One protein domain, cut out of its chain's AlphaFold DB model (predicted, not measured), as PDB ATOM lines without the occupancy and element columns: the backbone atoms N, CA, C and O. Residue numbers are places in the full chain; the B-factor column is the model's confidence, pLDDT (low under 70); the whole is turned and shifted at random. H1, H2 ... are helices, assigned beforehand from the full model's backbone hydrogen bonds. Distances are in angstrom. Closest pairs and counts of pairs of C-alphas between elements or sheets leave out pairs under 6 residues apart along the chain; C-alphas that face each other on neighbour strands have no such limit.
ATOM      1  N   VAL A  61     141.092 181.157 187.685       34.53
ATOM      2  CA  VAL A  61     140.602 182.392 188.269       34.53
ATOM      3  C   VAL A  61     141.383 183.475 187.555       34.53
ATOM      4  O   VAL A  61     142.589 183.590 187.766       34.53
ATOM      5  N   SER A  62     140.694 184.227 186.690       34.97
ATOM      6  CA  SER A  62     141.222 185.442 186.089       34.97
ATOM      7  C   SER A  62     141.960 186.184 187.193       34.97
ATOM      8  O   SER A  62     141.373 186.541 188.220       34.97
ATOM      9  N   VAL A  63     143.256 186.371 186.968       37.12
ATOM     10  CA  VAL A  63     144.309 186.885 187.861       37.12
ATOM     11  C   VAL A  63     144.002 188.316 188.374       37.12
ATOM     12  O   VAL A  63     144.798 188.963 189.046       37.12
ATOM     13  N   SER A  64     142.804 188.835 188.110       36.47
ATOM     14  CA  SER A  64     142.430 190.238 188.206       36.47
ATOM     15  C   SER A  64     141.906 190.704 189.563       36.47
ATOM     16  O   SER A  64     141.757 191.910 189.737       36.47
ATOM     17  N   ARG A  65     141.636 189.833 190.553       35.88
ATOM     18  CA  ARG A  65     141.058 190.320 191.826       35.88
ATOM     19  C   ARG A  65     142.053 190.693 192.926       35.88
ATOM     20  O   ARG A  65     141.690 191.518 193.756       35.88
ATOM     21  N   GLN A  66     143.283 190.161 192.955       43.19
ATOM     22  CA  GLN A  66     144.241 190.439 194.049       43.19
ATOM     23  C   GLN A  66     145.719 190.378 193.601       43.19
ATOM     24  O   GLN A  66     146.476 189.521 194.055       43.19
ATOM     25  N   MET A  67     146.165 191.316 192.751       40.12
ATOM     26  CA  MET A  67     147.553 191.399 192.236       40.12
ATOM     27  C   MET A  67     148.654 191.276 193.315       40.12
ATOM     28  O   MET A  67     149.646 190.585 193.094       40.12
ATOM     29  N   ARG A  68     148.474 191.851 194.518       49.72
ATOM     30  CA  ARG A  68     149.449 191.711 195.628       49.72
ATOM     31  C   ARG A  68     149.629 190.269 196.111       49.72
ATOM     32  O   ARG A  68     150.729 189.892 196.500       49.72
ATOM     33  N   GLN A  69     148.570 189.462 196.097       59.12
ATOM     34  CA  GLN A  69     148.652 188.065 196.527       59.12
ATOM     35  C   GLN A  69     149.302 187.175 195.465       59.12
ATOM     36  O   GLN A  69     149.867 186.141 195.805       59.12
ATOM     37  N   ILE A  70     149.239 187.571 194.192       62.06
ATOM     38  CA  ILE A  70     149.897 186.859 193.094       62.06
ATOM     39  C   ILE A  70     151.404 187.075 193.144       62.06
ATOM     40  O   ILE A  70     152.122 186.085 193.117       62.06
ATOM     41  N   GLY A  71     151.871 188.316 193.326       62.97
ATOM     42  CA  GLY A  71     153.301 188.595 193.524       62.97
ATOM     43  C   GLY A  71     153.889 187.746 194.653       62.97
ATOM     44  O   GLY A  71     154.822 186.989 194.431       62.97
ATOM     45  N   GLN A  72     153.228 187.714 195.815       71.56
ATOM     46  CA  GLN A  72     153.649 186.867 196.941       71.56
ATOM     47  C   GLN A  72     153.632 185.360 196.633       71.56
ATOM     48  O   GLN A  72     154.439 184.612 197.184       71.56
ATOM     49  N   LYS A  73     152.692 184.879 195.811       68.50
ATOM     50  CA  LYS A  73     152.632 183.464 195.408       68.50
ATOM     51  C   LYS A  73     153.724 183.116 194.398       68.50
ATOM     52  O   LYS A  73     154.291 182.036 194.511       68.50
ATOM     53  N   ILE A  74     154.016 184.016 193.458       69.75
ATOM     54  CA  ILE A  74     155.115 183.884 192.497       69.75
ATOM     55  C   ILE A  74     156.445 183.901 193.245       69.75
ATOM     56  O   ILE A  74     157.216 182.961 193.094       69.75
ATOM     57  N   ASP A  75     156.663 184.874 194.133       73.12
ATOM     58  CA  ASP A  75     157.865 184.945 194.966       73.12
ATOM     59  C   ASP A  75     158.053 183.641 195.742       73.12
ATOM     60  O   ASP A  75     159.111 183.020 195.677       73.12
ATOM     61  N   LYS A  76     157.006 183.154 196.422       76.94
ATOM     62  CA  LYS A  76     157.059 181.863 197.125       76.94
ATOM     63  C   LYS A  76     157.376 180.693 196.192       76.94
ATOM     64  O   LYS A  76     158.170 179.838 196.571       76.94
ATOM     65  N   ALA A  77     156.779 180.637 195.002       73.25
ATOM     66  CA  ALA A  77     157.041 179.573 194.037       73.25
ATOM     67  C   ALA A  77     158.487 179.608 193.517       73.25
ATOM     68  O   ALA A  77     159.093 178.551 193.395       73.25
ATOM     69  N   ILE A  78     159.062 180.795 193.296       78.44
ATOM     70  CA  ILE A  78     160.473 180.969 192.915       78.44
ATOM     71  C   ILE A  78     161.395 180.433 194.018       78.44
ATOM     72  O   ILE A  78     162.302 179.655 193.737       78.44
ATOM     73  N   HIS A  79     161.137 180.782 195.282       85.75
ATOM     74  CA  HIS A  79     161.940 180.285 196.409       85.75
ATOM     75  C   HIS A  79     161.818 178.765 196.602       85.75
ATOM     76  O   HIS A  79     162.732 178.130 197.120       85.75
ATOM     77  N   LEU A  80     160.685 178.181 196.205       87.00
ATOM     78  CA  LEU A  80     160.413 176.749 196.316       87.00
ATOM     79  C   LEU A  80     160.689 175.979 195.021       87.00
ATOM     80  O   LEU A  80     160.432 174.778 194.991       87.00
ATOM     81  N   LEU A  81     161.201 176.628 193.972       85.25
ATOM     82  CA  LEU A  81     161.246 176.067 192.622       85.25
ATOM     83  C   LEU A  81     161.909 174.677 192.556       85.25
ATOM     84  O   LEU A  81     161.269 173.785 192.000       85.25
ATOM     85  N   PRO A  82     163.079 174.428 193.189       88.94
ATOM     86  CA  PRO A  82     163.700 173.099 193.170       88.94
ATOM     87  C   PRO A  82     162.824 172.030 193.833       88.94
ATOM     88  O   PRO A  82     162.628 170.946 193.296       88.94
ATOM     89  N   LYS A  83     162.203 172.364 194.970       90.75
ATOM     90  CA  LYS A  83     161.311 171.453 195.699       90.75
ATOM     91  C   LYS A  83     160.016 171.171 194.930       90.75
ATOM     92  O   LYS A  83     159.443 170.085 195.030       90.75
ATOM     93  N   LEU A  84     159.513 172.161 194.193       88.75
ATOM     94  CA  LEU A  84     158.351 171.989 193.321       88.75
ATOM     95  C   LEU A  84     158.699 171.096 192.130       88.75
ATOM     96  O   LEU A  84     157.912 170.213 191.810       88.75
ATOM     97  N   GLU A  85     159.884 171.254 191.543       91.12
ATOM     98  CA  GLU A  85     160.374 170.370 190.483       91.12
ATOM     99  C   GLU A  85     160.518 168.923 190.975       91.12
ATOM    100  O   GLU A  85     159.986 168.019 190.335       91.12
ATOM    101  N   GLU A  86     161.110 168.694 192.152       91.69
ATOM    102  CA  GLU A  86     161.156 167.372 192.802       91.69
ATOM    103  C   GLU A  86     159.755 166.773 192.987       91.69
ATOM    104  O   GLU A  86     159.520 165.615 192.646       91.69
ATOM    105  N   THR A  87     158.790 167.582 193.438       91.44
ATOM    106  CA  THR A  87     157.392 167.144 193.592       91.44
ATOM    107  C   THR A  87     156.792 166.695 192.253       91.44
ATOM    108  O   THR A  87     156.039 165.724 192.203       91.44
ATOM    109  N   VAL A  88     157.114 167.381 191.151       92.06
ATOM    110  CA  VAL A  88     156.629 167.017 189.808       92.06
ATOM    111  C   VAL A  88     157.346 165.784 189.273       92.06
ATOM    112  O   VAL A  88     156.714 164.937 188.642       92.06
ATOM    113  N   ILE A  89     158.640 165.634 189.555       93.25
ATOM    114  CA  ILE A  89     159.376 164.404 189.266       93.25
ATOM    115  C   ILE A  89     158.699 163.227 189.978       93.25
ATOM    116  O   ILE A  89     158.357 162.247 189.325       93.25
ATOM    117  N   GLU A  90     158.420 163.339 191.278       92.69
ATOM    118  CA  GLU A  90     157.712 162.304 192.041       92.69
ATOM    119  C   GLU A  90     156.289 162.045 191.528       92.69
ATOM    120  O   GLU A  90     155.813 160.906 191.553       92.69
ATOM    121  N   LEU A  91     155.587 163.086 191.067       92.06
ATOM    122  CA  LEU A  91     154.262 162.968 190.461       92.06
ATOM    123  C   LEU A  91     154.301 162.109 189.192       92.06
ATOM    124  O   LEU A  91     153.415 161.280 189.005       92.06
ATOM    125  N   LEU A  92     155.324 162.289 188.355       94.88
ATOM    126  CA  LEU A  92     155.473 161.634 187.051       94.88
ATOM    127  C   LEU A  92     156.329 160.359 187.089       94.88
ATOM    128  O   LEU A  92     156.557 159.741 186.052       94.88
ATOM    129  N   GLN A  93     156.796 159.942 188.263       94.50
ATOM    130  CA  GLN A  93     157.440 158.648 188.462       94.50
ATOM    131  C   GLN A  93     156.403 157.536 188.638       94.50
ATOM    132  O   GLN A  93     155.365 157.725 189.278       94.50
ATOM    133  N   ASN A  94     156.730 156.346 188.124       95.31
ATOM    134  CA  ASN A  94     155.951 155.138 188.376       95.31
ATOM    135  C   ASN A  94     156.246 154.604 189.789       95.31
ATOM    136  O   ASN A  94     157.067 153.708 189.973       95.31
ATOM    137  N   ASN A  95     155.618 155.217 190.787       91.62
ATOM    138  CA  ASN A  95     155.683 154.828 192.188       91.62
ATOM    139  C   ASN A  95     154.295 154.949 192.835       91.62
ATOM    140  O   ASN A  95     153.398 155.599 192.294       91.62
ATOM    141  N   ASP A  96     154.144 154.403 194.037       88.31
ATOM    142  CA  ASP A  96     152.854 154.372 194.738       88.31
ATOM    143  C   ASP A  96     152.573 155.640 195.571       88.31
ATOM    144  O   ASP A  96     151.652 155.679 196.389       88.31
ATOM    145  N   ASN A  97     153.341 156.723 195.376       88.31
ATOM    146  CA  ASN A  97     153.102 157.988 196.072       88.31
ATOM    147  C   ASN A  97     151.911 158.745 195.454       88.31
ATOM    148  O   ASN A  97     152.067 159.559 194.542       88.31
ATOM    149  N   LEU A  98     150.712 158.538 195.996       85.12
ATOM    150  CA  LEU A  98     149.477 159.179 195.520       85.12
ATOM    151  C   LEU A  98     149.326 160.658 195.939       85.12
ATOM    152  O   LEU A  98     148.326 161.298 195.612       85.12
ATOM    153  N   MET A  99     150.288 161.222 196.679       77.62
ATOM    154  CA  MET A  99     150.147 162.529 197.340       77.62
ATOM    155  C   MET A  99     150.815 163.687 196.595       77.62
ATOM    156  O   MET A  99     150.510 164.847 196.887       77.62
ATOM    157  N   ALA A 100     151.685 163.398 195.624       65.88
ATOM    158  CA  ALA A 100     152.515 164.394 194.942       65.88
ATOM    159  C   ALA A 100     151.705 165.513 194.242       65.88
ATOM    160  O   ALA A 100     152.143 166.658 194.184       65.88
ATOM    161  N   GLY A 101     150.468 165.240 193.805       62.59
ATOM    162  CA  GLY A 101     149.602 166.237 193.156       62.59
ATOM    163  C   GLY A 101     149.044 167.313 194.100       62.59
ATOM    164  O   GLY A 101     148.446 168.291 193.675       62.59
ATOM    165  N   ARG A 102     149.210 167.216 195.420       69.56
ATOM    166  CA  ARG A 102     148.510 168.132 196.347       69.56
ATOM    167  C   ARG A 102     149.053 169.552 196.402       69.56
ATOM    168  O   ARG A 102     148.491 170.400 197.098       69.56
ATOM    169  N   ASN A 103     150.165 169.815 195.734       75.25
ATOM    170  CA  ASN A 103     150.845 171.082 195.873       75.25
ATOM    171  C   ASN A 103     150.174 172.170 195.014       75.25
ATOM    172  O   ASN A 103     150.223 172.164 193.787       75.25
ATOM    173  N   ILE A 104     149.550 173.138 195.689       72.62
ATOM    174  CA  ILE A 104     148.818 174.248 195.060       72.62
ATOM    175  C   ILE A 104     149.709 175.191 194.234       72.62
ATOM    176  O   ILE A 104     149.189 176.034 193.507       72.62
ATOM    177  N   PHE A 105     151.035 175.085 194.360       77.81
ATOM    178  CA  PHE A 105     151.990 175.907 193.620       77.81
ATOM    179  C   PHE A 105     152.439 175.272 192.298       77.81
ATOM    180  O   PHE A 105     153.130 175.945 191.539       77.81
ATOM    181  N   LEU A 106     152.032 174.034 191.981       82.44
ATOM    182  CA  LEU A 106     152.440 173.367 190.735       82.44
ATOM    183  C   LEU A 106     152.049 174.123 189.456       82.44
ATOM    184  O   LEU A 106     152.904 174.224 188.581       82.44
ATOM    185  N   PRO A 107     150.850 174.730 189.333       82.19
ATOM    186  CA  PRO A 107     150.534 175.525 188.146       82.19
ATOM    187  C   PRO A 107     151.455 176.741 187.976       82.19
ATOM    188  O   PRO A 107     151.879 177.060 186.869       82.19
ATOM    189  N   ILE A 108     151.818 177.398 189.086       79.75
ATOM    190  CA  ILE A 108     152.733 178.549 189.076       79.75
ATOM    191  C   ILE A 108     154.149 178.093 188.720       79.75
ATOM    192  O   ILE A 108     154.807 178.735 187.904       79.75
ATOM    193  N   TRP A 109     154.603 176.971 189.289       86.94
ATOM    194  CA  TRP A 109     155.864 176.341 188.901       86.94
ATOM    195  C   TRP A 109     155.888 176.038 187.405       86.94
ATOM    196  O   TRP A 109     156.848 176.421 186.753       86.94
ATOM    197  N   GLY A 110     154.830 175.442 186.845       87.06
ATOM    198  CA  GLY A 110     154.764 175.109 185.422       87.06
ATOM    199  C   GLY A 110     154.887 176.349 184.539       87.06
ATOM    200  O   GLY A 110     155.696 176.371 183.615       87.06
ATOM    201  N   GLY A 111     154.171 177.420 184.899       85.00
ATOM    202  CA  GLY A 111     154.271 178.713 184.226       85.00
ATOM    203  C   GLY A 111     155.675 179.324 184.263       85.00
ATOM    204  O   GLY A 111     156.132 179.865 183.261       85.00
ATOM    205  N   ILE A 112     156.389 179.216 185.386       82.50
ATOM    206  CA  ILE A 112     157.775 179.696 185.491       82.50
ATOM    207  C   ILE A 112     158.712 178.778 184.696       82.50
ATOM    208  O   ILE A 112     159.464 179.249 183.848       82.50
ATOM    209  N   TYR A 113     158.646 177.470 184.945       87.69
ATOM    210  CA  TYR A 113     159.561 176.458 184.421       87.69
ATOM    211  C   TYR A 113     159.533 176.373 182.893       87.69
ATOM    212  O   TYR A 113     160.586 176.339 182.259       87.69
ATOM    213  N   ALA A 114     158.342 176.427 182.285       89.00
ATOM    214  CA  ALA A 114     158.185 176.417 180.829       89.00
ATOM    215  C   ALA A 114     158.870 177.615 180.141       89.00
ATOM    216  O   ALA A 114     159.318 177.494 178.996       89.00
ATOM    217  N   ASN A 115     158.973 178.744 180.851       86.12
ATOM    218  CA  ASN A 115     159.492 180.017 180.351       86.12
ATOM    219  C   ASN A 115     160.900 180.356 180.871       86.12
ATOM    220  O   ASN A 115     161.464 181.365 180.456       86.12
ATOM    221  N   LEU A 116     161.509 179.530 181.735       85.56
ATOM    222  CA  LEU A 116     162.854 179.767 182.282       85.56
ATOM    223  C   LEU A 116     163.910 180.094 181.208       85.56
ATOM    224  O   LEU A 116     164.652 181.061 181.411       85.56
ATOM    225  N   PRO A 117     163.973 179.388 180.057       85.31
ATOM    226  CA  PRO A 117     164.946 179.706 179.013       85.31
ATOM    227  C   PRO A 117     164.810 181.117 178.443       85.31
ATOM    228  O   PRO A 117     165.818 181.771 178.184       85.31
ATOM    229  N   GLU A 118     163.577 181.593 178.278       84.44
ATOM    230  CA  GLU A 118     163.287 182.941 177.791       84.44
ATOM    231  C   GLU A 118     163.550 183.987 178.879       84.44
ATOM    232  O   GLU A 118     164.265 184.957 178.643       84.44
ATOM    233  N   LEU A 119     163.061 183.742 180.100       81.12
ATOM    234  CA  LEU A 119     163.208 184.647 181.243       81.12
ATOM    235  C   LEU A 119     164.673 184.877 181.643       81.12
ATOM    236  O   LEU A 119     165.018 185.947 182.137       81.12
ATOM    237  N   THR A 120     165.533 183.872 181.463       83.50
ATOM    238  CA  THR A 120     166.946 183.925 181.873       83.50
ATOM    239  C   THR A 120     167.919 184.135 180.714       83.50
ATOM    240  O   THR A 120     169.105 184.371 180.953       83.50
ATOM    241  N   GLY A 121     167.462 183.996 179.465       87.75
ATOM    242  CA  GLY A 121     168.316 183.944 178.273       87.75
ATOM    243  C   GLY A 121     169.223 182.705 178.191       87.75
ATOM    244  O   GLY A 121     170.058 182.613 177.290       87.75
ATOM    245  N   LYS A 122     169.089 181.746 179.118       88.12
ATOM    246  CA  LYS A 122     169.925 180.542 179.213       88.12
ATOM    247  C   LYS A 122     169.140 179.315 178.769       88.12
ATOM    248  O   LYS A 122     168.217 178.882 179.455       88.12
ATOM    249  N   LYS A 123     169.521 178.722 177.634       84.75
ATOM    250  CA  LYS A 123     168.818 177.562 177.045       84.75
ATOM    251  C   LYS A 123     168.807 176.317 177.941       84.75
ATOM    252  O   LYS A 123     167.923 175.483 177.793       84.75
ATOM    253  N   ASP A 124     169.773 176.198 178.841       88.00
ATOM    254  CA  ASP A 124     169.982 175.095 179.782       88.00
ATOM    255  C   ASP A 124     169.329 175.323 181.157       88.00
ATOM    256  O   ASP A 124     169.443 174.478 182.039       88.00
ATOM    257  N   SER A 125     168.612 176.437 181.347       86.06
ATOM    258  CA  SER A 125     167.921 176.752 182.608       86.06
ATOM    259  C   SER A 125     166.725 175.844 182.928       86.06
ATOM    260  O   SER A 125     166.236 175.876 184.053       86.06
ATOM    261  N   ALA A 126     166.266 175.033 181.970       87.81
ATOM    262  CA  ALA A 126     165.251 174.002 182.166       87.81
ATOM    263  C   ALA A 126     165.571 172.763 181.320       87.81
ATOM    264  O   ALA A 126     166.069 172.870 180.193       87.81
ATOM    265  N   VAL A 127     165.232 171.573 181.825       92.31
ATOM    266  CA  VAL A 127     165.422 170.317 181.087       92.31
ATOM    267  C   VAL A 127     164.260 170.128 180.113       92.31
ATOM    268  O   VAL A 127     163.264 169.478 180.420       92.31
ATOM    269  N   THR A 128     164.387 170.702 178.918       92.19
ATOM    270  CA  THR A 128     163.294 170.772 177.925       92.19
ATOM    271  C   THR A 128     162.869 169.421 177.343       92.19
ATOM    272  O   THR A 128     161.747 169.275 176.870       92.19
ATOM    273  N   ASN A 129     163.733 168.407 177.400       93.44
ATOM    274  CA  ASN A 129     163.422 167.050 176.950       93.44
ATOM    275  C   ASN A 129     163.074 166.148 178.142       93.44
ATOM    276  O   ASN A 129     163.813 165.213 178.455       93.44
ATOM    277  N   SER A 130     161.978 166.467 178.831       96.50
ATOM    278  CA  SER A 130     161.541 165.761 180.037       96.50
ATOM    279  C   SER A 130     160.010 165.765 180.191       96.50
ATOM    280  O   SER A 130     159.355 166.699 179.711       96.50
ATOM    281  N   PRO A 131     159.408 164.757 180.859       97.00
ATOM    282  CA  PRO A 131     157.974 164.765 181.162       97.00
ATOM    283  C   PRO A 131     157.540 165.982 181.992       97.00
ATOM    284  O   PRO A 131     156.440 166.498 181.812       97.00
ATOM    285  N   GLN A 132     158.417 166.469 182.872       95.62
ATOM    286  CA  GLN A 132     158.196 167.639 183.720       95.62
ATOM    287  C   GLN A 132     158.026 168.896 182.867       95.62
ATOM    288  O   GLN A 132     157.087 169.660 183.078       95.62
ATOM    289  N   TYR A 133     158.893 169.085 181.868       96.44
ATOM    290  CA  TYR A 133     158.774 170.203 180.937       96.44
ATOM    291  C   TYR A 133     157.513 170.093 180.077       96.44
ATOM    292  O   TYR A 133     156.799 171.078 179.916       96.44
ATOM    293  N   ALA A 134     157.182 168.891 179.592       96.88
ATOM    294  CA  ALA A 134     155.948 168.670 178.840       96.88
ATOM    295  C   ALA A 134     154.696 169.007 179.674       96.88
ATOM    296  O   ALA A 134     153.800 169.693 179.190       96.88
ATOM    297  N   LEU A 135     154.663 168.622 180.954       94.31
ATOM    298  CA  LEU A 135     153.598 169.019 181.878       94.31
ATOM    299  C   LEU A 135     153.593 170.535 182.149       94.31
ATOM    300  O   LEU A 135     152.527 171.146 182.206       94.31
ATOM    301  N   ALA A 136     154.764 171.161 182.295       91.94
ATOM    302  CA  ALA A 136     154.887 172.607 182.484       91.94
ATOM    303  C   ALA A 136     154.300 173.394 181.300       91.94
ATOM    304  O   ALA A 136     153.561 174.354 181.511       91.94
ATOM    305  N   LEU A 137     154.549 172.942 180.065       91.88
ATOM    306  CA  LEU A 137     153.976 173.526 178.848       91.88
ATOM    307  C   LEU A 137     152.442 173.525 178.871       91.88
ATOM    308  O   LEU A 137     151.823 174.512 178.465       91.88
ATOM    309  N   MET A 138     151.821 172.474 179.415       88.81
ATOM    310  CA  MET A 138     150.363 172.401 179.548       88.81
ATOM    311  C   MET A 138     149.816 173.507 180.461       88.81
ATOM    312  O   MET A 138     148.759 174.058 180.168       88.81
ATOM    313  N   PHE A 139     150.527 173.875 181.537       85.12
ATOM    314  CA  PHE A 139     150.127 174.980 182.426       85.12
ATOM    315  C   PHE A 139     150.198 176.359 181.763       85.12
ATOM    316  O   PHE A 139     149.651 177.323 182.291       85.12
ATOM    317  N   THR A 140     150.856 176.439 180.610       82.38
ATOM    318  CA  THR A 140     150.930 177.631 179.758       82.38
ATOM    319  C   THR A 140     150.102 177.499 178.482       82.38
ATOM    320  O   THR A 140     150.301 178.276 177.556       82.38
ATOM    321  N   GLU A 141     149.216 176.501 178.409       83.62
ATOM    322  CA  GLU A 141     148.343 176.233 177.255       83.62
ATOM    323  C   GLU A 141     149.096 175.911 175.944       83.62
ATOM    324  O   GLU A 141     148.514 175.905 174.863       83.62
ATOM    325  N   ARG A 142     150.390 175.571 176.021       87.31
ATOM    326  CA  ARG A 142     151.236 175.174 174.877       87.31
ATOM    327  C   ARG A 142     151.086 173.674 174.591       87.31
ATOM    328  O   ARG A 142     152.051 172.911 174.671       87.31
ATOM    329  N   TYR A 143     149.855 173.229 174.329       88.12
ATOM    330  CA  TYR A 143     149.501 171.804 174.275       88.12
ATOM    331  C   TYR A 143     150.171 171.044 173.125       88.12
ATOM    332  O   TYR A 143     150.613 169.916 173.329       88.12
ATOM    333  N   GLU A 144     150.319 171.648 171.946       93.44
ATOM    334  CA  GLU A 144     150.985 171.017 170.798       93.44
ATOM    335  C   GLU A 144     152.476 170.785 171.071       93.44
ATOM    336  O   GLU A 144     153.051 169.765 170.680       93.44
ATOM    337  N   GLU A 145     153.120 171.718 171.773       95.38
ATOM    338  CA  GLU A 145     154.516 171.576 172.182       95.38
ATOM    339  C   GLU A 145     154.672 170.527 173.285       95.38
ATOM    340  O   GLU A 145     155.634 169.751 173.256       95.38
ATOM    341  N   ALA A 146     153.717 170.457 174.219       95.94
ATOM    342  CA  ALA A 146     153.654 169.406 175.228       95.94
ATOM    343  C   ALA A 146     153.503 168.021 174.579       95.94
ATOM    344  O   ALA A 146     154.284 167.118 174.886       95.94
ATOM    345  N   GLU A 147     152.571 167.875 173.627       97.12
ATOM    346  CA  GLU A 147     152.348 166.641 172.862       97.12
ATOM    347  C   GLU A 147     153.634 166.222 172.141       97.12
ATOM    348  O   GLU A 147     154.124 165.111 172.332       97.12
ATOM    349  N   LYS A 148     154.239 167.132 171.368       98.25
ATOM    350  CA  LYS A 148     155.475 166.860 170.622       98.25
ATOM    351  C   LYS A 148     156.631 166.458 171.536       98.25
ATOM    352  O   LYS A 148     157.423 165.588 171.177       98.25
ATOM    353  N   THR A 149     156.755 167.102 172.694       98.12
ATOM    354  CA  THR A 149     157.803 166.789 173.674       98.12
ATOM    355  C   THR A 149     157.592 165.394 174.253       98.12
ATOM    356  O   THR A 149     158.523 164.591 174.257       98.12
ATOM    357  N   ALA A 150     156.370 165.066 174.675       98.38
ATOM    358  CA  ALA A 150     156.062 163.763 175.252       98.38
ATOM    359  C   ALA A 150     156.135 162.618 174.224       98.38
ATOM    360  O   ALA A 150     156.656 161.551 174.546       98.38
ATOM    361  N   LEU A 151     155.719 162.839 172.972       98.50
ATOM    362  CA  LEU A 151     155.858 161.849 171.896       98.50
ATOM    363  C   LEU A 151     157.324 161.485 171.634       98.50
ATOM    364  O   LEU A 151     157.647 160.304 171.581       98.50
ATOM    365  N   LYS A 152     158.231 162.468 171.570       98.25
ATOM    366  CA  LYS A 152     159.676 162.206 171.420       98.25
ATOM    367  C   LYS A 152     160.251 161.370 172.563       98.25
ATOM    368  O   LYS A 152     161.144 160.550 172.353       98.25
ATOM    369  N   LEU A 153     159.766 161.590 173.785       98.25
ATOM    370  CA  LEU A 153     160.180 160.803 174.948       98.25
ATOM    371  C   LEU A 153     159.715 159.352 174.816       98.25
ATOM    372  O   LEU A 153     160.512 158.446 175.043       98.25
ATOM    373  N   ILE A 154     158.477 159.138 174.362       97.81
ATOM    374  CA  ILE A 154     157.934 157.804 174.086       97.81
ATOM    375  C   ILE A 154     158.652 157.110 172.922       97.81
ATOM    376  O   ILE A 154     158.910 155.913 173.005       97.81
ATOM    377  N   GLU A 155     159.011 157.830 171.857       97.31
ATOM    378  CA  GLU A 155     159.795 157.280 170.739       97.31
ATOM    379  C   GLU A 155     161.143 156.729 171.220       97.31
ATOM    380  O   GLU A 155     161.572 155.656 170.797       97.31
ATOM    381  N   LYS A 156     161.803 157.446 172.137       97.44
ATOM    382  CA  LYS A 156     163.084 157.029 172.717       97.44
ATOM    383  C   LYS A 156     162.925 155.931 173.773       97.44
ATOM    384  O   LYS A 156     163.761 155.035 173.856       97.44
ATOM    385  N   ASN A 157     161.896 156.031 174.606       96.94
ATOM    386  CA  ASN A 157     161.580 155.077 175.656       96.94
ATOM    387  C   ASN A 157     160.068 154.816 175.681       96.94
ATOM    388  O   ASN A 157     159.330 155.520 176.376       96.94
ATOM    389  N   PRO A 158     159.594 153.756 175.003       95.75
ATOM    390  CA  PRO A 158     158.177 153.432 174.999       95.75
ATOM    391  C   PRO A 158     157.608 153.192 176.402       95.75
ATOM    392  O   PRO A 158     156.415 153.390 176.600       95.75
ATOM    393  N   GLY A 159     158.422 152.769 177.371       95.62
ATOM    394  CA  GLY A 159     158.006 152.520 178.753       95.62
ATOM    395  C   GLY A 159     157.994 153.755 179.660       95.62
ATOM    396  O   GLY A 159     157.826 153.596 180.867       95.62
ATOM    397  N   ASP A 160     158.205 154.965 179.132       97.81
ATOM    398  CA  ASP A 160     158.219 156.186 179.943       97.81
ATOM    399  C   ASP A 160     156.820 156.503 180.498       97.81
ATOM    400  O   ASP A 160     155.934 157.002 179.798       97.81
ATOM    401  N   TYR A 161     156.622 156.187 181.780       98.00
ATOM    402  CA  TYR A 161     155.360 156.404 182.485       98.00
ATOM    403  C   TYR A 161     154.965 157.884 182.523       98.00
ATOM    404  O   TYR A 161     153.813 158.213 182.255       98.00
ATOM    405  N   GLY A 162     155.910 158.785 182.809       97.75
ATOM    406  CA  GLY A 162     155.633 160.215 182.910       97.75
ATOM    407  C   GLY A 162     155.181 160.806 181.576       97.75
ATOM    408  O   GLY A 162     154.215 161.567 181.530       97.75
ATOM    409  N   ALA A 163     155.834 160.419 180.478       98.31
ATOM    410  CA  ALA A 163     155.440 160.838 179.138       98.31
ATOM    411  C   ALA A 163     154.076 160.253 178.730       98.31
ATOM    412  O   ALA A 163     153.244 160.975 178.175       98.31
ATOM    413  N   ALA A 164     153.809 158.981 179.056       98.62
ATOM    414  CA  ALA A 164     152.510 158.354 178.814       98.62
ATOM    415  C   ALA A 164     151.388 159.054 179.596       98.62
ATOM    416  O   ALA A 164     150.330 159.325 179.032       98.62
ATOM    417  N   VAL A 165     151.640 159.427 180.856       97.69
ATOM    418  CA  VAL A 165     150.721 160.237 181.665       97.69
ATOM    419  C   VAL A 165     150.443 161.572 180.984       97.69
ATOM    420  O   VAL A 165     149.280 161.902 180.792       97.69
ATOM    421  N   VAL A 166     151.468 162.329 180.580       97.12
ATOM    422  CA  VAL A 166     151.274 163.642 179.936       97.12
ATOM    423  C   VAL A 166     150.418 163.531 178.668       97.12
ATOM    424  O   VAL A 166     149.450 164.276 178.521       97.12
ATOM    425  N   LEU A 167     150.708 162.569 177.789       98.06
ATOM    426  CA  LEU A 167     149.890 162.318 176.594       98.06
ATOM    427  C   LEU A 167     148.470 161.871 176.962       98.06
ATOM    428  O   LEU A 167     147.498 162.340 176.373       98.06
ATOM    429  N   GLY A 168     148.337 161.022 177.979       96.69
ATOM    430  CA  GLY A 168     147.051 160.587 178.501       96.69
ATOM    431  C   GLY A 168     146.208 161.735 179.059       96.69
ATOM    432  O   GLY A 168     145.002 161.773 178.835       96.69
ATOM    433  N   LEU A 169     146.820 162.725 179.710       93.56
ATOM    434  CA  LEU A 169     146.136 163.944 180.152       93.56
ATOM    435  C   LEU A 169     145.705 164.814 178.960       93.56
ATOM    436  O   LEU A 169     144.583 165.318 178.933       93.56
ATOM    437  N   LEU A 170     146.547 164.928 177.929       92.62
ATOM    438  CA  LEU A 170     146.202 165.612 176.676       92.62
ATOM    439  C   LEU A 170     145.098 164.893 175.886       92.62
ATOM    440  O   LEU A 170     144.417 165.526 175.078       92.62
ATOM    441  N   SER A 171     144.843 163.606 176.152       93.06
ATOM    442  CA  SER A 171     143.721 162.887 175.536       93.06
ATOM    443  C   SER A 171     142.359 163.464 175.896       93.06
ATOM    444  O   SER A 171     141.395 163.273 175.153       93.06
ATOM    445  N   ILE A 172     142.282 164.274 176.962       86.81
ATOM    446  CA  ILE A 172     141.098 165.087 177.214       86.81
ATOM    447  C   ILE A 172     140.800 165.939 175.995       86.81
ATOM    448  O   ILE A 172     139.626 166.045 175.701       86.81
ATOM    449  N   GLN A 173     141.782 166.476 175.255       82.56
ATOM    450  CA  GLN A 173     141.633 167.303 174.040       82.56
ATOM    451  C   GLN A 173     141.718 166.526 172.711       82.56
ATOM    452  O   GLN A 173     141.175 166.980 171.698       82.56
ATOM    453  N   LYS A 174     142.275 165.315 172.710       89.06
ATOM    454  CA  LYS A 174     142.497 164.551 171.476       89.06
ATOM    455  C   LYS A 174     142.357 163.048 171.706       89.06
ATOM    456  O   LYS A 174     143.244 162.430 172.282       89.06
ATOM    457  N   GLU A 175     141.274 162.460 171.200       92.25
ATOM    458  CA  GLU A 175     140.962 161.025 171.334       92.25
ATOM    459  C   GLU A 175     142.138 160.113 170.966       92.25
ATOM    460  O   GLU A 175     142.445 159.176 171.694       92.25
ATOM    461  N   ALA A 176     142.871 160.443 169.898       95.75
ATOM    462  CA  ALA A 176     144.024 159.667 169.438       95.75
ATOM    463  C   ALA A 176     145.142 159.502 170.492       95.75
ATOM    464  O   ALA A 176     145.998 158.637 170.332       95.75
ATOM    465  N   LEU A 177     145.156 160.316 171.554       97.00
ATOM    466  CA  LEU A 177     146.122 160.206 172.650       97.00
ATOM    467  C   LEU A 177     145.636 159.313 173.805       97.00
ATOM    468  O   LEU A 177     146.417 159.003 174.703       97.00
ATOM    469  N   PHE A 178     144.372 158.881 173.802       97.50
ATOM    470  CA  PHE A 178     143.803 158.042 174.860       97.50
ATOM    471  C   PHE A 178     144.554 156.713 175.080       97.50
ATOM    472  O   PHE A 178     144.745 156.355 176.242       97.50
ATOM    473  N   PRO A 179     145.116 156.041 174.051       98.31
ATOM    474  CA  PRO A 179     145.934 154.843 174.263       98.31
ATOM    475  C   PRO A 179     147.150 155.056 175.179       98.31
ATOM    476  O   PRO A 179     147.617 154.128 175.841       98.31
ATOM    477  N   TYR A 180     147.676 156.283 175.271       98.56
ATOM    478  CA  TYR A 180     148.745 156.594 176.223       98.56
ATOM    479  C   TYR A 180     148.235 156.665 177.662       98.56
ATOM    480  O   TYR A 180     148.963 156.278 178.579       98.56
ATOM    481  N   LEU A 181     146.982 157.090 177.867       98.06
ATOM    482  CA  LEU A 181     146.351 157.016 179.179       98.06
ATOM    483  C   LEU A 181     146.158 155.563 179.610       98.06
ATOM    484  O   LEU A 181     146.486 155.227 180.742       98.06
ATOM    485  N   GLU A 182     145.679 154.701 178.711       98.00
ATOM    486  CA  GLU A 182     145.551 153.265 178.978       98.00
ATOM    487  C   GLU A 182     146.908 152.663 179.347       98.00
ATOM    488  O   GLU A 182     147.021 151.937 180.330       98.00
ATOM    489  N   LYS A 183     147.970 153.037 178.626       97.56
ATOM    490  CA  LYS A 183     149.334 152.594 178.925       97.56
ATOM    491  C   LYS A 183     149.819 153.039 180.304       97.56
ATOM    492  O   LYS A 183     150.375 152.225 181.042       97.56
ATOM    493  N   ALA A 184     149.612 154.307 180.661       97.88
ATOM    494  CA  ALA A 184     149.927 154.808 181.998       97.88
ATOM    495  C   ALA A 184     149.116 154.062 183.067       97.88
ATOM    496  O   ALA A 184     149.666 153.622 184.076       97.88
ATOM    497  N   PHE A 185     147.830 153.834 182.800       96.94
ATOM    498  CA  PHE A 185     146.938 153.109 183.689       96.94
ATOM    499  C   PHE A 185     147.398 151.666 183.907       96.94
ATOM    500  O   PHE A 185     147.473 151.239 185.048       96.94
ATOM    501  N   GLN A 186     147.772 150.928 182.858       95.44
ATOM    502  CA  GLN A 186     148.290 149.560 182.993       95.44
ATOM    503  C   GLN A 186     149.600 149.503 183.789       95.44
ATOM    504  O   GLN A 186     149.842 148.540 184.512       95.44
ATOM    505  N   ALA A 187     150.440 150.535 183.684       95.69
ATOM    506  CA  ALA A 187     151.677 150.620 184.451       95.69
ATOM    507  C   ALA A 187     151.435 150.948 185.934       95.69
ATOM    508  O   ALA A 187     152.120 150.390 186.791       95.69
ATOM    509  N   ASN A 188     150.496 151.853 186.240       95.69
ATOM    510  CA  ASN A 188     150.105 152.190 187.609       95.69
ATOM    511  C   ASN A 188     148.678 152.769 187.680       95.69
ATOM    512  O   ASN A 188     148.492 153.989 187.556       95.69
ATOM    513  N   PRO A 189     147.658 151.927 187.924       94.75
ATOM    514  CA  PRO A 189     146.262 152.357 187.942       94.75
ATOM    515  C   PRO A 189     145.979 153.407 189.016       94.75
ATOM    516  O   PRO A 189     145.402 154.458 188.743       94.75
ATOM    517  N   ALA A 190     146.419 153.146 190.250       93.12
ATOM    518  CA  ALA A 190     146.145 153.999 191.400       93.12
ATOM    519  C   ALA A 190     146.754 155.392 191.232       93.12
ATOM    520  O   ALA A 190     146.078 156.409 191.425       93.12
ATOM    521  N   LYS A 191     148.023 155.444 190.815       94.19
ATOM    522  CA  LYS A 191     148.723 156.697 190.548       94.19
ATOM    523  C   LYS A 191     148.074 157.453 189.392       94.19
ATOM    524  O   LYS A 191     147.823 158.647 189.532       94.19
ATOM    525  N   THR A 192     147.732 156.773 188.300       95.50
ATOM    526  CA  THR A 192     147.086 157.400 187.136       95.50
ATOM    527  C   THR A 192     145.730 158.010 187.504       95.50
ATOM    528  O   THR A 192     145.462 159.162 187.161       95.50
ATOM    529  N   ILE A 193     144.906 157.303 188.291       93.81
ATOM    530  CA  ILE A 193     143.626 157.816 188.811       93.81
ATOM    531  C   ILE A 193     143.842 159.077 189.659       93.81
ATOM    532  O   ILE A 193     143.136 160.074 189.483       93.81
ATOM    533  N   ALA A 194     144.826 159.054 190.564       91.25
ATOM    534  CA  ALA A 194     145.147 160.197 191.416       91.25
ATOM    535  C   ALA A 194     145.635 161.411 190.602       91.25
ATOM    536  O   ALA A 194     145.249 162.543 190.898       91.25
ATOM    537  N   ILE A 195     146.437 161.185 189.556       92.00
ATOM    538  CA  ILE A 195     146.912 162.247 188.659       92.00
ATOM    539  C   ILE A 195     145.756 162.843 187.849       92.00
ATOM    540  O   ILE A 195     145.690 164.062 187.726       92.00
ATOM    541  N   ILE A 196     144.819 162.036 187.340       90.06
ATOM    542  CA  ILE A 196     143.642 162.561 186.627       90.06
ATOM    543  C   ILE A 196     142.780 163.420 187.558       90.06
ATOM    544  O   ILE A 196     142.388 164.527 187.181       90.06
ATOM    545  N   ASP A 197     142.505 162.951 188.782       85.50
ATOM    546  CA  ASP A 197     141.747 163.736 189.767       85.50
ATOM    547  C   ASP A 197     142.422 165.084 190.050       85.50
ATOM    548  O   ASP A 197     141.761 166.130 190.050       85.50
ATOM    549  N   TRP A 198     143.745 165.067 190.232       84.69
ATOM    550  CA  TRP A 198     144.553 166.269 190.401       84.69
ATOM    551  C   TRP A 198     144.478 167.204 189.187       84.69
ATOM    552  O   TRP A 198     144.225 168.402 189.339       84.69
ATOM    553  N   HIS A 199     144.675 166.663 187.991       83.69
ATOM    554  CA  HIS A 199     144.747 167.406 186.740       83.69
ATOM    555  C   HIS A 199     143.464 168.202 186.471       83.69
ATOM    556  O   HIS A 199     143.520 169.395 186.179       83.69
ATOM    557  N   ILE A 200     142.302 167.581 186.704       75.25
ATOM    558  CA  ILE A 200     140.978 168.213 186.559       75.25
ATOM    559  C   ILE A 200     140.802 169.434 187.487       75.25
ATOM    560  O   ILE A 200     139.960 170.294 187.232       75.25
ATOM    561  N   ASN A 201     141.550 169.521 188.591       69.25
ATOM    562  CA  ASN A 201     141.497 170.674 189.501       69.25
ATOM    563  C   ASN A 201     142.458 171.805 189.147       69.25
ATOM    564  O   ASN A 201     142.341 172.873 189.744       69.25
ATOM    565  N   THR A 202     143.465 171.549 188.316       65.44
ATOM    566  CA  THR A 202     144.685 172.368 188.324       65.44
ATOM    567  C   THR A 202     145.091 172.908 186.974       65.44
ATOM    568  O   THR A 202     145.599 174.025 186.919       65.44
ATOM    569  N   LEU A 203     144.882 172.151 185.903       65.69
ATOM    570  CA  LEU A 203     145.034 172.692 184.561       65.69
ATOM    571  C   LEU A 203     143.784 173.482 184.188       65.69
ATOM    572  O   LEU A 203     142.804 173.281 184.882       65.69
ATOM    573  N   GLU A 204     143.760 174.286 183.122       60.62
ATOM    574  CA  GLU A 204     142.546 174.570 182.331       60.62
ATOM    575  C   GLU A 204     142.626 173.834 181.003       60.62
ATOM    576  O   GLU A 204     143.700 173.769 180.420       60.62
ATOM    577  N   ILE A 205     141.537 173.197 180.569       60.69
ATOM    578  CA  ILE A 205     141.451 172.573 179.251       60.69
ATOM    579  C   ILE A 205     140.188 173.099 178.587       60.69
ATOM    580  O   ILE A 205     139.065 172.725 178.937       60.69
TER     581      ILE A 205
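Overview. This is residues 61 to 205 of the 287 residues of an uncharacterized protein of Victivallis vadensis (UniProt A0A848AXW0). What shape do these atoms make? H4, H5 and H6 run back and forth side by side, their centres in a triangle, with H7 packed on H6 and H8 turning back from the end of H7. H2 and H3 cross H4, H1 sits out at one end on H3, and residues 61 to 69 and 118 to 123 stick out. What is it built of, and how large is it? The printed part has 145 residues with eight named helices, H1 to H8 along the chain, and no named strand: all helix. It is compact, with a radius of gyration of the C-alphas of 14.8 A and spans of 44 by 31 by 26 A.

Arrangement. What touches the longest helix? H3, residues 106 to 120, touches H4, residues 131 to 139, about perpendicular at 80 degrees; the closest C-alphas, of Gly 110 and Ala 136, are 3.9 A apart. With residues 106 to 109 alone it touches H2, residues 81 to 92, closest at the C-alphas of Leu 81 and Trp 109, 6.5 A. H1, residues 67 to 79, touches H3 with residues 74 to 78 alone, closest at the C-alphas of Ala 77 and Trp 109, 6.2 A. Which helices form hairpins? H4 and H5, residues 143 to 156, form one at a shallow tilt of 11 degrees, with the C-alphas of Ala 134 and Ala 146 closest at 4.3 A. H5 and H6, residues 161 to 170, form another at 30 degrees, with the C-alphas of Ala 150 and Ala 163 closest at 4.9 A. H6 and H7, residues 175 to 187, form a third at 34 degrees, only just short of steep, with the C-alphas of Gly 168 and Leu 181 closest at 3.7 A. What else meets the hub? The hub, H6, only just touches H8, residues 189 to 202, with 3 pairs of C-alphas within 8 A, the closest those of Leu 169 and Ile 196, 7.1 A. How do the backbones run? Every O i to N i+4 pair is within hydrogen-bond range in H1, H2, H4, H5 and H6, against 8 of 11 in H3, 6 of 9 in H7 and 9 of 10 in H8.

Along the chain. Where are the anchors? H1 begins at C-alpha 67 (147.553, 191.399, 192.236), and H8 ends at C-alpha 202 (144.685, 172.368, 188.324). How long are the longer helices? From first to last C-alpha, H5 and H8 each measure 20.1 A and H3 20.0 A.

Size, cuts and confidence. Is anything cut or long? The printed part has no cut, and the link from H2 to H3, residues 93 to 105, is long. Where is confidence low? pLDDT is under 70 at residues 61 to 71, 73 to 74, 100 to 102 and 201 to 205.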